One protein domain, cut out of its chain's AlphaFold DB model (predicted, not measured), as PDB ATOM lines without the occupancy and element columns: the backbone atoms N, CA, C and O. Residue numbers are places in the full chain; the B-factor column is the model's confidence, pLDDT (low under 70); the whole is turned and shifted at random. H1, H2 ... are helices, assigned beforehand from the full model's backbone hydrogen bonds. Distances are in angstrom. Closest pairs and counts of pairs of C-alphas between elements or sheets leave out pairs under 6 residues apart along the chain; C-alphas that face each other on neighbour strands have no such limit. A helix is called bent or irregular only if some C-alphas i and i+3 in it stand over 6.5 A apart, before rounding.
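What this domain is: This is residues 5 to 103 of the 131 residues of an uncharacterized protein of Campylobacter ureolyticus (UniProt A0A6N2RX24). Six helices are set in two groups joined through the short H4: at one end H1 and H2 are near each other, the chain folding back between them, with H3 passing from the later part of H1 toward the later part of H2, and at the other end H5 and H6 pack on each other crosswise, with H6 also on H4. Between H2 and H3 the long stretch of residues 37 to 53 loops out from the first group and comes back. The printed part has 99 residues with six named helices in the order H1, H2, H3, H4, H5, H6 and no named strand, and the class is all helix, with 65 residues in the helices. It is only just compact, close to loose, with a radius of gyration of the C-alphas of 14.7 A, and the C-alphas span 43 by 34 by 22 A.

Where its parts are: The printed part opens with H1, residues 5 to 19, the longest helix by residues, 21.4 A from first to last C-alpha; C-alpha 5 is at (-46.166, -24.596, -23.126). H1 is irregular, with C-alphas 8 and 11 7.7 A apart. After a tight link of 4 residues comes H2, residues 24 to 36, 18.9 A long and irregular too, with C-alphas 25 and 28 7.7 A apart. The long link of residues 37 to 53 leads to H3, residues 54 to 64, 15.0 A long, whose C-alpha 54 is at (-59.212, -27.617, -14.134). H4, residues 67 to 74, is 10.5 A long, and H5, residues 79 to 86, is 10.3 A long. H6, residues 90 to 99, is 14.2 A long and ends with C-alpha 99 at (-56.460, -44.083, -1.081).

How they stand to each other: H3 and H4 are the hub, touching three other helices each. Residues 12 to 16 of H1 touch H3, about perpendicular at 80 degrees, the closest C-alphas being those of Phe 16 and Lys 54, 6.9 A apart. Residues 30 to 34 of H2 only just touch H3, with 3 pairs of C-alphas within 8 A; the closest are those of Tyr 33 and Tyr 64, 7.1 A apart, and the lines are about perpendicular at 84 degrees. H1 and H2 are near each other, with 11 pairs of C-alphas within 10 A. H3 and H4 touch only at the corner by their link, and only just, with 3 pairs of C-alphas within 8 A; the closest are those of Tyr 64 and Lys 70, 5.2 A apart. Residues 33 to 36 of H2 touch H4 at a steep tilt of 57 degrees, the same way, with the C-alphas of Leu 36 and Lys 73 closest at 7.2 A. H4 touches H6 at a steep tilt of 69 degrees, only just short of about perpendicular, opposite ways, with the C-alphas of Ile 68 and Ala 97 closest at 5.7 A. H5 touches H6, only just about perpendicular at 71 degrees, with 12 pairs of C-alphas within 8 A; those of Arg 80 and Glu 90 are closest at 4.6 A. H4 and H5 are close but not clearly touching, the closest C-alphas being those of Cys 72 and Tyr 79, 7.0 A apart. H1 and H2 are apart from H5 and H6. In H3, H4, H5 and H6 every O i to N i+4 pair is within hydrogen-bond range; in H1 9 of 11 are, and in H2 7 of 9.

The domain as a whole: The two C-alphas farthest apart are those of Lys 8 and Gly 87, at 42.9 A. The printed part has no cut. The link from H2 to H3 is long, and the other links are tight. The mean pLDDT of the printed part is 87.6, and residues 39 to 51 are under 70.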
ATOM      1  N   LEU A   5     -44.896 -24.053 -23.620       71.44
ATOM      2  CA  LEU A   5     -46.166 -24.596 -23.126       71.44
ATOM      3  C   LEU A   5     -46.467 -24.133 -21.700       71.44
ATOM      4  O   LEU A   5     -47.616 -23.802 -21.405       71.44
ATOM      5  N   LEU A   6     -45.446 -24.046 -20.839       76.88
ATOM      6  CA  LEU A   6     -45.604 -23.506 -19.486       76.88
ATOM      7  C   LEU A   6     -46.049 -22.044 -19.552       76.88
ATOM      8  O   LEU A   6     -47.020 -21.672 -18.905       76.88
ATOM      9  N   LYS A   7     -45.404 -21.229 -20.396       82.44
ATOM     10  CA  LYS A   7     -45.792 -19.818 -20.579       82.44
ATOM     11  C   LYS A   7     -47.242 -19.667 -21.035       82.44
ATOM     12  O   LYS A   7     -47.946 -18.796 -20.536       82.44
ATOM     13  N   LYS A   8     -47.693 -20.526 -21.955       83.81
ATOM     14  CA  LYS A   8     -49.066 -20.514 -22.478       83.81
ATOM     15  C   LYS A   8     -50.113 -20.799 -21.396       83.81
ATOM     16  O   LYS A   8     -51.173 -20.184 -21.418       83.81
ATOM     17  N   HIS A   9     -49.826 -21.728 -20.487       85.19
ATOM     18  CA  HIS A   9     -50.784 -22.213 -19.488       85.19
ATOM     19  C   HIS A   9     -50.541 -21.684 -18.073       85.19
ATOM     20  O   HIS A   9     -51.297 -22.017 -17.164       85.19
ATOM     21  N   LYS A  10     -49.530 -20.829 -17.885       88.50
ATOM     22  CA  LYS A  10     -49.137 -20.282 -16.583       88.50
ATOM     23  C   LYS A  10     -50.322 -19.709 -15.811       88.50
ATOM     24  O   LYS A  10     -50.530 -20.073 -14.666       88.50
ATOM     25  N   LYS A  11     -51.139 -18.874 -16.460       91.19
ATOM     26  CA  LYS A  11     -52.301 -18.247 -15.814       91.19
ATOM     27  C   LYS A  11     -53.323 -19.276 -15.315       91.19
ATOM     28  O   LYS A  11     -53.850 -19.121 -14.222       91.19
ATOM     29  N   ASP A  12     -53.590 -20.322 -16.096       90.25
ATOM     30  CA  ASP A  12     -54.537 -21.375 -15.711       90.25
ATOM     31  C   ASP A  12     -54.007 -22.191 -14.521       90.25
ATOM     32  O   ASP A  12     -54.767 -22.538 -13.618       90.25
ATOM     33  N   ILE A  13     -52.699 -22.477 -14.520       91.56
ATOM     34  CA  ILE A  13     -52.004 -23.178 -13.433       91.56
ATOM     35  C   ILE A  13     -52.036 -22.333 -12.157       91.56
ATOM     36  O   ILE A  13     -52.482 -22.824 -11.125       91.56
ATOM     37  N   ASP A  14     -51.612 -21.070 -12.234       94.50
ATOM     38  CA  ASP A  14     -51.524 -20.165 -11.086       94.50
ATOM     39  C   ASP A  14     -52.898 -19.961 -10.440       94.50
ATOM     40  O   ASP A  14     -53.045 -20.198  -9.244       94.50
ATOM     41  N   ASN A  15     -53.924 -19.644 -11.239       95.38
ATOM     42  CA  ASN A  15     -55.295 -19.488 -10.748       95.38
ATOM     43  C   ASN A  15     -55.786 -20.756 -10.035       95.38
ATOM     44  O   ASN A  15     -56.406 -20.686  -8.978       95.38
ATOM     45  N   PHE A  16     -55.518 -21.934 -10.607       95.75
ATOM     46  CA  PHE A  16     -55.891 -23.196  -9.976       95.75
ATOM     47  C   PHE A  16     -55.168 -23.398  -8.635       95.75
ATOM     48  O   PHE A  16     -55.800 -23.836  -7.677       95.75
ATOM     49  N   LEU A  17     -53.871 -23.094  -8.556       95.81
ATOM     50  CA  LEU A  17     -53.081 -23.239  -7.331       95.81
ATOM     51  C   LEU A  17     -53.533 -22.261  -6.238       95.81
ATOM     52  O   LEU A  17     -53.665 -22.667  -5.083       95.81
ATOM     53  N   GLU A  18     -53.856 -21.017  -6.598       96.69
ATOM     54  CA  GLU A  18     -54.461 -20.037  -5.685       96.69
ATOM     55  C   GLU A  18     -55.783 -20.557  -5.104       96.69
ATOM     56  O   GLU A  18     -55.977 -20.531  -3.887       96.69
ATOM     57  N   GLU A  19     -56.660 -21.131  -5.939       96.69
ATOM     58  CA  GLU A  19     -57.911 -21.757  -5.480       96.69
ATOM     59  C   GLU A  19     -57.682 -22.921  -4.497       96.69
ATOM     60  O   GLU A  19     -58.575 -23.237  -3.711       96.69
ATOM     61  N   GLN A  20     -56.523 -23.590  -4.547       96.12
ATOM     62  CA  GLN A  20     -56.166 -24.664  -3.610       96.12
ATOM     63  C   GLN A  20     -55.434 -24.156  -2.357       96.12
ATOM     64  O   GLN A  20     -54.996 -24.979  -1.553       96.12
ATOM     65  N   SER A  21     -55.279 -22.834  -2.194       95.56
ATOM     66  CA  SER A  21     -54.453 -22.225  -1.139       95.56
ATOM     67  C   SER A  21     -53.019 -22.775  -1.124       95.56
ATOM     68  O   SER A  21     -52.459 -23.065  -0.068       95.56
ATOM     69  N   PHE A  22     -52.444 -22.971  -2.311       96.50
ATOM     70  CA  PHE A  22     -51.105 -23.526  -2.485       96.50
ATOM     71  C   PHE A  22     -50.011 -22.625  -1.892       96.50
ATOM     72  O   PHE A  22     -50.041 -21.405  -2.054       96.50
ATOM     73  N   ASP A  23     -48.996 -23.228  -1.266       96.00
ATOM     74  CA  ASP A  23     -47.785 -22.511  -0.856       96.00
ATOM     75  C   ASP A  23     -46.842 -22.340  -2.054       96.00
ATOM     76  O   ASP A  23     -46.120 -23.262  -2.443       96.00
ATOM     77  N   PHE A  24     -46.826 -21.131  -2.617       94.56
ATOM     78  CA  PHE A  24     -46.013 -20.775  -3.780       94.56
ATOM     79  C   PHE A  24     -44.497 -20.864  -3.551       94.56
ATOM     80  O   PHE A  24     -43.749 -20.811  -4.525       94.56
ATOM     81  N   LYS A  25     -44.017 -21.092  -2.320       96.44
ATOM     82  CA  LYS A  25     -42.617 -21.493  -2.090       96.44
ATOM     83  C   LYS A  25     -42.266 -22.819  -2.771       96.44
ATOM     84  O   LYS A  25     -41.118 -23.016  -3.144       96.44
ATOM     85  N   ASN A  26     -43.254 -23.694  -2.971       94.44
ATOM     86  CA  ASN A  26     -43.087 -24.989  -3.635       94.44
ATOM     87  C   ASN A  26     -43.450 -24.942  -5.130       94.44
ATOM     88  O   ASN A  26     -43.649 -25.983  -5.751       94.44
ATOM     89  N   TYR A  27     -43.601 -23.748  -5.718       93.69
ATOM     90  CA  TYR A  27     -44.049 -23.616  -7.105       93.69
ATOM     91  C   TYR A  27     -43.106 -24.314  -8.085       93.69
ATOM     92  O   TYR A  27     -43.567 -25.091  -8.917       93.69
ATOM     93  N   ASP A  28     -41.799 -24.090  -7.957       92.00
ATOM     94  CA  ASP A  28     -40.814 -24.682  -8.865       92.00
ATOM     95  C   ASP A  28     -40.808 -26.217  -8.781       92.00
ATOM     96  O   ASP A  28     -40.809 -26.878  -9.817       92.00
ATOM     97  N   ASP A  29     -40.932 -26.778  -7.575       92.62
ATOM     98  CA  ASP A  29     -41.063 -28.224  -7.330       92.62
ATOM     99  C   ASP A  29     -42.352 -28.800  -7.958       92.62
ATOM    100  O   ASP A  29     -42.336 -29.851  -8.605       92.62
ATOM    101  N   PHE A  30     -43.475 -28.074  -7.891       93.00
ATOM    102  CA  PHE A  30     -44.702 -28.464  -8.591       93.00
ATOM    103  C   PHE A  30     -44.557 -28.415 -10.121       93.00
ATOM    104  O   PHE A  30     -45.033 -29.315 -10.825       93.00
ATOM    105  N   ILE A  31     -43.894 -27.387 -10.656       90.25
ATOM    106  CA  ILE A  31     -43.633 -27.269 -12.095       90.25
ATOM    107  C   ILE A  31     -42.700 -28.387 -12.576       90.25
ATOM    108  O   ILE A  31     -42.972 -28.988 -13.620       90.25
ATOM    109  N   GLU A  32     -41.652 -28.709 -11.820       89.69
ATOM    110  CA  GLU A  32     -40.752 -29.831 -12.099       89.69
ATOM    111  C   GLU A  32     -41.520 -31.160 -12.123       89.69
ATOM    112  O   GLU A  32     -41.421 -31.929 -13.086       89.69
ATOM    113  N   TYR A  33     -42.397 -31.392 -11.142       90.25
ATOM    114  CA  TYR A  33     -43.258 -32.574 -11.121       90.25
ATOM    115  C   TYR A  33     -44.136 -32.691 -12.383       90.25
ATOM    116  O   TYR A  33     -44.240 -33.767 -12.987       90.25
ATOM    117  N   ILE A  34     -44.751 -31.591 -12.833       86.81
ATOM    118  CA  ILE A  34     -45.537 -31.560 -14.079       86.81
ATOM    119  C   ILE A  34     -44.662 -31.880 -15.301       86.81
ATOM    120  O   ILE A  34     -45.094 -32.611 -16.202       86.81
ATOM    121  N   GLN A  35     -43.437 -31.357 -15.352       82.94
ATOM    122  CA  GLN A  35     -42.494 -31.629 -16.440       82.94
ATOM    123  C   GLN A  35     -42.118 -33.112 -16.495       82.94
ATOM    124  O   GLN A  35     -42.227 -33.727 -17.560       82.94
ATOM    125  N   LEU A  36     -41.795 -33.728 -15.352       83.62
ATOM    126  CA  LEU A  36     -41.495 -35.163 -15.253       83.62
ATOM    127  C   LEU A  36     -42.652 -36.031 -15.758       83.62
ATOM    128  O   LEU A  36     -42.449 -37.100 -16.343       83.62
ATOM    129  N   ARG A  37     -43.899 -35.585 -15.565       78.31
ATOM    130  CA  ARG A  37     -45.109 -36.247 -16.085       78.31
ATOM    131  C   ARG A  37     -45.239 -36.202 -17.607       78.31
ATOM    132  O   ARG A  37     -46.169 -36.809 -18.131       78.31
ATOM    133  N   GLY A  38     -44.314 -35.548 -18.307       73.62
ATOM    134  CA  GLY A  38     -44.333 -35.406 -19.759       73.62
ATOM    135  C   GLY A  38     -45.415 -34.444 -20.243       73.62
ATOM    136  O   GLY A  38     -45.768 -34.467 -21.417       73.62
ATOM    137  N   MET A  39     -45.963 -33.616 -19.347       65.50
ATOM    138  CA  MET A  39     -47.027 -32.662 -19.671       65.50
ATOM    139  C   MET A  39     -46.496 -31.350 -20.245       65.50
ATOM    140  O   MET A  39     -47.205 -30.659 -20.971       65.50
ATOM    141  N   ILE A  40     -45.244 -31.022 -19.933       60.34
ATOM    142  CA  ILE A  40     -44.516 -29.872 -20.463       60.34
ATOM    143  C   ILE A  40     -43.253 -30.436 -21.115       60.34
ATOM    144  O   ILE A  40     -42.200 -30.521 -20.491       60.34
ATOM    145  N   ASN A  41     -43.389 -30.930 -22.346       57.88
ATOM    146  CA  ASN A  41     -42.246 -31.337 -23.157       57.88
ATOM    147  C   ASN A  41     -42.477 -30.938 -24.619       57.88
ATOM    148  O   ASN A  41     -43.147 -31.629 -25.392       57.88
ATOM    149  N   SER A  42     -41.915 -29.790 -24.983       53.97
ATOM    150  CA  SER A  42     -41.964 -29.224 -26.334       53.97
ATOM    151  C   SER A  42     -41.197 -30.038 -27.396       53.97
ATOM    152  O   SER A  42     -41.423 -29.827 -28.587       53.97
ATOM    153  N   ASN A  43     -40.359 -31.011 -27.005       54.97
ATOM    154  CA  ASN A  43     -39.505 -31.790 -27.913       54.97
ATOM    155  C   ASN A  43     -40.123 -33.114 -28.410       54.97
ATOM    156  O   ASN A  43     -39.528 -33.781 -29.257       54.97
ATOM    157  N   ILE A  44     -41.313 -33.514 -27.939       54.78
ATOM    158  CA  ILE A  44     -41.957 -34.774 -28.347       54.78
ATOM    159  C   ILE A  44     -43.191 -34.488 -29.216       54.78
ATOM    160  O   ILE A  44     -44.243 -34.076 -28.725       54.78
ATOM    161  N   LYS A  45     -43.089 -34.771 -30.525       51.06
ATOM    162  CA  LYS A  45     -44.175 -34.587 -31.515       51.06
ATOM    163  C   LYS A  45     -45.417 -35.466 -31.264       51.06
ATOM    164  O   LYS A  45     -46.477 -35.153 -31.791       51.06
ATOM    165  N   ALA A  46     -45.299 -36.537 -30.472       51.31
ATOM    166  CA  ALA A  46     -46.330 -37.572 -30.324       51.31
ATOM    167  C   ALA A  46     -47.044 -37.630 -28.951       51.31
ATOM    168  O   ALA A  46     -48.053 -38.317 -28.844       51.31
ATOM    169  N   ILE A  47     -46.570 -36.928 -27.908       47.44
ATOM    170  CA  ILE A  47     -47.103 -37.068 -26.523       47.44
ATOM    171  C   ILE A  47     -47.859 -35.810 -26.042       47.44
ATOM    172  O   ILE A  47     -48.298 -35.701 -24.900       47.44
ATOM    173  N   ASN A  48     -48.119 -34.850 -26.927       50.84
ATOM    174  CA  ASN A  48     -48.855 -33.646 -26.554       50.84
ATOM    175  C   ASN A  48     -50.371 -33.819 -26.695       50.84
ATOM    176  O   ASN A  48     -50.891 -33.784 -27.809       50.84
ATOM    177  N   ARG A  49     -51.070 -33.915 -25.552       53.78
ATOM    178  CA  ARG A  49     -52.254 -33.089 -25.207       53.78
ATOM    179  C   ARG A  49     -52.895 -33.542 -23.887       53.78
ATOM    180  O   ARG A  49     -54.053 -33.944 -23.853       53.78
ATOM    181  N   ILE A  50     -52.192 -33.399 -22.763       56.25
ATOM    182  CA  ILE A  50     -52.933 -33.107 -21.529       56.25
ATOM    183  C   ILE A  50     -53.093 -31.590 -21.494       56.25
ATOM    184  O   ILE A  50     -52.153 -30.851 -21.232       56.25
ATOM    185  N   ILE A  51     -54.293 -31.131 -21.842       67.19
ATOM    186  CA  ILE A  51     -54.685 -29.731 -21.681       67.19
ATOM    187  C   ILE A  51     -54.733 -29.459 -20.174       67.19
ATOM    188  O   ILE A  51     -55.282 -30.281 -19.432       67.19
ATOM    189  N   PHE A  52     -54.204 -28.319 -19.724       78.94
ATOM    190  CA  PHE A  52     -54.345 -27.817 -18.351       78.94
ATOM    191  C   PHE A  52     -55.791 -27.387 -18.058       78.94
ATOM    192  O   PHE A  52     -56.083 -26.253 -17.703       78.94
ATOM    193  N   THR A  53     -56.734 -28.310 -18.242       86.19
ATOM    194  CA  THR A  53     -58.098 -28.153 -17.755       86.19
ATOM    195  C   THR A  53     -58.075 -28.223 -16.235       86.19
ATOM    196  O   THR A  53     -57.250 -28.920 -15.640       86.19
ATOM    197  N   LYS A  54     -59.046 -27.574 -15.592       89.56
ATOM    198  CA  LYS A  54     -59.212 -27.617 -14.134       89.56
ATOM    199  C   LYS A  54     -59.283 -29.048 -13.579       89.56
ATOM    200  O   LYS A  54     -58.735 -29.330 -12.520       89.56
ATOM    201  N   ALA A  55     -59.921 -29.973 -14.303       90.25
ATOM    202  CA  ALA A  55     -60.006 -31.382 -13.912       90.25
ATOM    203  C   ALA A  55     -58.639 -32.087 -13.957       90.25
ATOM    204  O   ALA A  55     -58.295 -32.826 -13.032       90.25
ATOM    205  N   ASN A  56     -57.843 -31.832 -14.999       88.25
ATOM    206  CA  ASN A  56     -56.500 -32.393 -15.116       88.25
ATOM    207  C   ASN A  56     -55.558 -31.798 -14.065       88.25
ATOM    208  O   ASN A  56     -54.856 -32.552 -13.397       88.25
ATOM    209  N   LEU A  57     -55.606 -30.479 -13.858       90.75
ATOM    210  CA  LEU A  57     -54.866 -29.785 -12.800       90.75
ATOM    211  C   LEU A  57     -55.187 -30.352 -11.417       90.75
ATOM    212  O   LEU A  57     -54.276 -30.690 -10.667       90.75
ATOM    213  N   ARG A  58     -56.471 -30.584 -11.123       93.50
ATOM    214  CA  ARG A  58     -56.897 -31.243  -9.883       93.50
ATOM    215  C   ARG A  58     -56.279 -32.625  -9.716       93.50
ATOM    216  O   ARG A  58     -55.784 -32.937  -8.637       93.50
ATOM    217  N   LYS A  59     -56.289 -33.451 -10.767       90.62
ATOM    218  CA  LYS A  59     -55.681 -34.786 -10.722       90.62
ATOM    219  C   LYS A  59     -54.183 -34.694 -10.430       90.62
ATOM    220  O   LYS A  59     -53.703 -35.388  -9.545       90.62
ATOM    221  N   ILE A  60     -53.460 -33.830 -11.138       90.88
ATOM    222  CA  ILE A  60     -52.017 -33.635 -10.942       90.88
ATOM    223  C   ILE A  60     -51.734 -33.184  -9.516       90.88
ATOM    224  O   ILE A  60     -50.871 -33.758  -8.869       90.88
ATOM    225  N   TYR A  61     -52.484 -32.206  -9.019       94.12
ATOM    226  CA  TYR A  61     -52.319 -31.668  -7.676       94.12
ATOM    227  C   TYR A  61     -52.518 -32.730  -6.591       94.12
ATOM    228  O   TYR A  61     -51.730 -32.830  -5.657       94.12
ATOM    229  N   GLN A  62     -53.526 -33.591  -6.745       92.88
ATOM    230  CA  GLN A  62     -53.732 -34.729  -5.846       92.88
ATOM    231  C   GLN A  62     -52.583 -35.742  -5.899       92.88
ATOM    232  O   GLN A  62     -52.275 -36.382  -4.897       92.88
ATOM    233  N   GLU A  63     -51.968 -35.933  -7.065       92.44
ATOM    234  CA  GLU A  63     -50.845 -36.858  -7.231       92.44
ATOM    235  C   GLU A  63     -49.533 -36.276  -6.717       92.44
ATOM    236  O   GLU A  63     -48.760 -37.002  -6.101       92.44
ATOM    237  N   TYR A  64     -49.329 -34.976  -6.905       94.25
ATOM    238  CA  TYR A  64     -48.241 -34.201  -6.329       94.25
ATOM    239  C   TYR A  64     -48.289 -34.220  -4.794       94.25
ATOM    240  O   TYR A  64     -47.283 -34.487  -4.146       94.25
ATOM    241  N   ASN A  65     -49.474 -34.045  -4.204       94.44
ATOM    242  CA  ASN A  65     -49.655 -34.118  -2.750       94.44
ATOM    243  C   ASN A  65     -49.638 -35.549  -2.196       94.44
ATOM    244  O   ASN A  65     -49.667 -35.741  -0.981       94.44
ATOM    245  N   ASN A  66     -49.611 -36.574  -3.051       94.81
ATOM    246  CA  ASN A  66     -49.488 -37.950  -2.598       94.81
ATOM    247  C   ASN A  66     -48.000 -38.332  -2.513       94.81
ATOM    248  O   ASN A  66     -47.357 -38.470  -3.556       94.81
ATOM    249  N   PRO A  67     -47.454 -38.593  -1.312       94.56
ATOM    250  CA  PRO A  67     -46.017 -38.788  -1.132       94.56
ATOM    251  C   PRO A  67     -45.472 -39.995  -1.904       94.56
ATOM    252  O   PRO A  67     -44.345 -39.947  -2.387       94.56
ATOM    253  N   ILE A  68     -46.274 -41.051  -2.075       96.31
ATOM    254  CA  ILE A  68     -45.883 -42.254  -2.822       96.31
ATOM    255  C   ILE A  68     -45.845 -41.954  -4.320       96.31
ATOM    256  O   ILE A  68     -44.864 -42.265  -4.991       96.31
ATOM    257  N   LYS A  69     -46.904 -41.337  -4.860       95.00
ATOM    258  CA  LYS A  69     -46.975 -41.017  -6.294       95.00
ATOM    259  C   LYS A  69     -45.933 -39.983  -6.699       95.00
ATOM    260  O   LYS A  69     -45.351 -40.124  -7.773       95.00
ATOM    261  N   LYS A  70     -45.721 -38.963  -5.862       94.94
ATOM    262  CA  LYS A  70     -44.682 -37.950  -6.052       94.94
ATOM    263  C   LYS A  70     -43.307 -38.615  -6.105       94.94
ATOM    264  O   LYS A  70     -42.661 -38.580  -7.148       94.94
ATOM    265  N   PHE A  71     -42.960 -39.369  -5.065       95.00
ATOM    266  CA  PHE A  71     -41.657 -40.019  -4.958       95.00
ATOM    267  C   PHE A  71     -41.376 -41.034  -6.075       95.00
ATOM    268  O   PHE A  71     -40.321 -40.986  -6.701       95.00
ATOM    269  N   CYS A  72     -42.324 -41.928  -6.388       94.75
ATOM    270  CA  CYS A  72     -42.169 -42.867  -7.504       94.75
ATOM    271  C   CYS A  72     -41.914 -42.145  -8.828       94.75
ATOM    272  O   CYS A  72     -41.171 -42.643  -9.672       94.75
ATOM    273  N   LYS A  73     -42.533 -40.978  -9.027       92.31
ATOM    274  CA  LYS A  73     -42.373 -40.230 -10.266       92.31
ATOM    275  C   LYS A  73     -41.018 -39.533 -10.356       92.31
ATOM    276  O   LYS A  73     -40.421 -39.569 -11.427       92.31
ATOM    277  N   GLU A  74     -40.556 -38.946  -9.259       92.38
ATOM    278  CA  GLU A  74     -39.247 -38.288  -9.148       92.38
ATOM    279  C   GLU A  74     -38.099 -39.275  -9.316       92.38
ATOM    280  O   GLU A  74     -37.170 -39.032 -10.074       92.38
ATOM    281  N   GLN A  75     -38.204 -40.432  -8.662       92.88
ATOM    282  CA  GLN A  75     -37.162 -41.458  -8.678       92.88
ATOM    283  C   GLN A  75     -37.284 -42.430  -9.857       92.88
ATOM    284  O   GLN A  75     -36.490 -43.360  -9.974       92.88
ATOM    285  N   ASN A  76     -38.287 -42.243 -10.724       92.19
ATOM    286  CA  ASN A  76     -38.606 -43.148 -11.829       92.19
ATOM    287  C   ASN A  76     -38.735 -44.623 -11.380       92.19
ATOM    288  O   ASN A  76     -38.215 -45.532 -12.024       92.19
ATOM    289  N   LEU A  77     -39.431 -44.847 -10.262       95.12
ATOM    290  CA  LEU A  77     -39.660 -46.163  -9.665       95.12
ATOM    291  C   LEU A  77     -41.096 -46.634  -9.885       95.12
ATOM    292  O   LEU A  77     -42.061 -45.877  -9.751       95.12
ATOM    293  N   THR A  78     -41.253 -47.931 -10.120       96.56
ATOM    294  CA  THR A  78     -42.546 -48.613 -10.021       96.56
ATOM    295  C   THR A  78     -42.949 -48.819  -8.556       96.56
ATOM    296  O   THR A  78     -42.110 -48.831  -7.654       96.56
ATOM    297  N   TYR A  79     -44.240 -49.044  -8.291       97.56
ATOM    298  CA  TYR A  79     -44.709 -49.379  -6.936       97.56
ATOM    299  C   TYR A  79     -44.107 -50.680  -6.407       97.56
ATOM    300  O   TYR A  79     -43.877 -50.804  -5.206       97.56
ATOM    301  N   ARG A  80     -43.818 -51.626  -7.304       97.94
ATOM    302  CA  ARG A  80     -43.127 -52.871  -6.982       97.94
ATOM    303  C   ARG A  80     -41.698 -52.620  -6.514       97.94
ATOM    304  O   ARG A  80     -41.297 -53.145  -5.484       97.94
ATOM    305  N   GLU A  81     -40.943 -51.802  -7.244       97.94
ATOM    306  CA  GLU A  81     -39.570 -51.451  -6.864       97.94
ATOM    307  C   GLU A  81     -39.540 -50.661  -5.560       97.94
ATOM    308  O   GLU A  81     -38.759 -50.996  -4.673       97.94
ATOM    309  N   LEU A  82     -40.432 -49.677  -5.399       98.00
ATOM    310  CA  LEU A  82     -40.558 -48.949  -4.139       98.00
ATOM    311  C   LEU A  82     -40.875 -49.902  -2.980       98.00
ATOM    312  O   LEU A  82     -40.226 -49.839  -1.942       98.00
ATOM    313  N   GLY A  83     -41.833 -50.812  -3.165       97.75
ATOM    314  CA  GLY A  83     -42.164 -51.834  -2.174       97.75
ATOM    315  C   GLY A  83     -40.949 -52.673  -1.785       97.75
ATOM    316  O   GLY A  83     -40.653 -52.803  -0.599       97.75
ATOM    317  N   ASN A  84     -40.181 -53.145  -2.769       97.62
ATOM    318  CA  ASN A  84     -38.965 -53.920  -2.529       97.62
ATOM    319  C   ASN A  84     -37.913 -53.141  -1.724       97.62
ATOM    320  O   ASN A  84     -37.310 -53.711  -0.819       97.62
ATOM    321  N   PHE A  85     -37.709 -51.848  -2.011       97.00
ATOM    322  CA  PHE A  85     -36.775 -51.015  -1.243       97.00
ATOM    323  C   PHE A  85     -37.238 -50.769   0.194       97.00
ATOM    324  O   PHE A  85     -36.410 -50.704   1.098       97.00
ATOM    325  N   LEU A  86     -38.549 -50.636   0.407       96.94
ATOM    326  CA  LEU A  86     -39.124 -50.316   1.714       96.94
ATOM    327  C   LEU A  86     -39.483 -51.553   2.555       96.94
ATOM    328  O   LEU A  86     -39.836 -51.403   3.722       96.94
ATOM    329  N   GLY A  87     -39.431 -52.760   1.984       96.56
ATOM    330  CA  GLY A  87     -39.860 -53.996   2.649       96.56
ATOM    331  C   GLY A  87     -41.382 -54.206   2.672       96.56
ATOM    332  O   GLY A  87     -41.898 -54.862   3.574       96.56
ATOM    333  N   PHE A  88     -42.111 -53.659   1.695       96.88
ATOM    334  CA  PHE A  88     -43.566 -53.782   1.558       96.88
ATOM    335  C   PHE A  88     -43.958 -54.472   0.245       96.88
ATOM    336  O   PHE A  88     -43.297 -54.327  -0.779       96.88
ATOM    337  N   GLY A  89     -45.094 -55.173   0.242       97.44
ATOM    338  CA  GLY A  89     -45.679 -55.695  -0.995       97.44
ATOM    339  C   GLY A  89     -46.211 -54.581  -1.906       97.44
ATOM    340  O   GLY A  89     -46.721 -53.565  -1.424       97.44
ATOM    341  N   GLU A  90     -46.163 -54.792  -3.225       97.50
ATOM    342  CA  GLU A  90     -46.665 -53.841  -4.234       97.50
ATOM    343  C   GLU A  90     -48.120 -53.417  -3.969       97.50
ATOM    344  O   GLU A  90     -48.470 -52.244  -4.110       97.50
ATOM    345  N   GLU A  91     -48.970 -54.349  -3.529       96.75
ATOM    346  CA  GLU A  91     -50.370 -54.067  -3.210       96.75
ATOM    347  C   GLU A  91     -50.528 -53.050  -2.076       96.75
ATOM    348  O   GLU A  91     -51.414 -52.195  -2.145       96.75
ATOM    349  N   ALA A  92     -49.664 -53.103  -1.057       95.94
ATOM    350  CA  ALA A  92     -49.689 -52.156   0.053       95.94
ATOM    351  C   ALA A  92     -49.343 -50.744  -0.441       95.94
ATOM    352  O   ALA A  92     -50.089 -49.797  -0.178       95.94
ATOM    353  N   ILE A  93     -48.282 -50.625  -1.250       97.88
ATOM    354  CA  ILE A  93     -47.870 -49.362  -1.877       97.88
ATOM    355  C   ILE A  93     -48.987 -48.816  -2.776       97.88
ATOM    356  O   ILE A  93     -49.409 -47.667  -2.630       97.88
ATOM    357  N   SER A  94     -49.530 -49.654  -3.662       96.88
ATOM    358  CA  SER A  94     -50.611 -49.294  -4.587       96.88
ATOM    359  C   SER A  94     -51.887 -48.866  -3.856       96.88
ATOM    360  O   SER A  94     -52.540 -47.890  -4.240       96.88
ATOM    361  N   LYS A  95     -52.262 -49.562  -2.776       96.69
ATOM    362  CA  LYS A  95     -53.431 -49.217  -1.957       96.69
ATOM    363  C   LYS A  95     -53.250 -47.862  -1.276       96.69
ATOM    364  O   LYS A  95     -54.163 -47.036  -1.342       96.69
ATOM    365  N   SER A  96     -52.090 -47.595  -0.682       96.06
ATOM    366  CA  SER A  96     -51.799 -46.293  -0.070       96.06
ATOM    367  C   SER A  96     -51.748 -45.167  -1.108       96.06
ATOM    368  O   SER A  96     -52.348 -44.110  -0.901       96.06
ATOM    369  N   ALA A  97     -51.154 -45.412  -2.280       95.69
ATOM    370  CA  ALA A  97     -51.120 -44.453  -3.385       95.69
ATOM    371  C   ALA A  97     -52.526 -44.100  -3.908       95.69
ATOM    372  O   ALA A  97     -52.803 -42.945  -4.230       95.69
ATOM    373  N   ARG A  98     -53.439 -45.077  -3.996       94.50
ATOM    374  CA  ARG A  98     -54.818 -44.845  -4.466       94.50
ATOM    375  C   ARG A  98     -55.707 -44.179  -3.424       94.50
ATOM    376  O   ARG A  98     -56.520 -43.337  -3.785       94.50
ATOM    377  N   THR A  99     -55.572 -44.559  -2.157       93.44
ATOM    378  CA  THR A  99     -56.460 -44.083  -1.081       93.44
ATOM    379  C   THR A  99     -56.001 -42.778  -0.436       93.44
ATOM    380  O   THR A  99     -56.750 -42.225   0.363       93.44
ATOM    381  N   GLN A 100     -54.793 -42.296  -0.758       88.25
ATOM    382  CA  GLN A 100     -54.125 -41.179  -0.071       88.25
ATOM    383  C   GLN A 100     -53.935 -41.412   1.438       88.25
ATOM    384  O   GLN A 100     -53.721 -40.473   2.196       88.25
ATOM    385  N   LYS A 101     -54.000 -42.671   1.882       92.06
ATOM    386  CA  LYS A 101     -53.785 -43.063   3.275       92.06
ATOM    387  C   LYS A 101     -52.481 -43.834   3.366       92.06
ATOM    388  O   LYS A 101     -52.398 -44.991   2.947       92.06
ATOM    389  N   ILE A 102     -51.460 -43.173   3.890       93.19
ATOM    390  CA  ILE A 102     -50.173 -43.784   4.211       93.19
ATOM    391  C   ILE A 102     -50.175 -44.174   5.692       93.19
ATOM    392  O   ILE A 102     -50.673 -43.423   6.528       93.19
ATOM    393  N   SER A 103     -49.717 -45.385   6.017       94.44
ATOM    394  CA  SER A 103     -49.515 -45.757   7.419       94.44
ATOM    395  C   SER A 103     -48.251 -45.087   7.945       94.44
ATOM    396  O   SER A 103     -47.317 -44.851   7.179       94.44
TER     397      SER A 103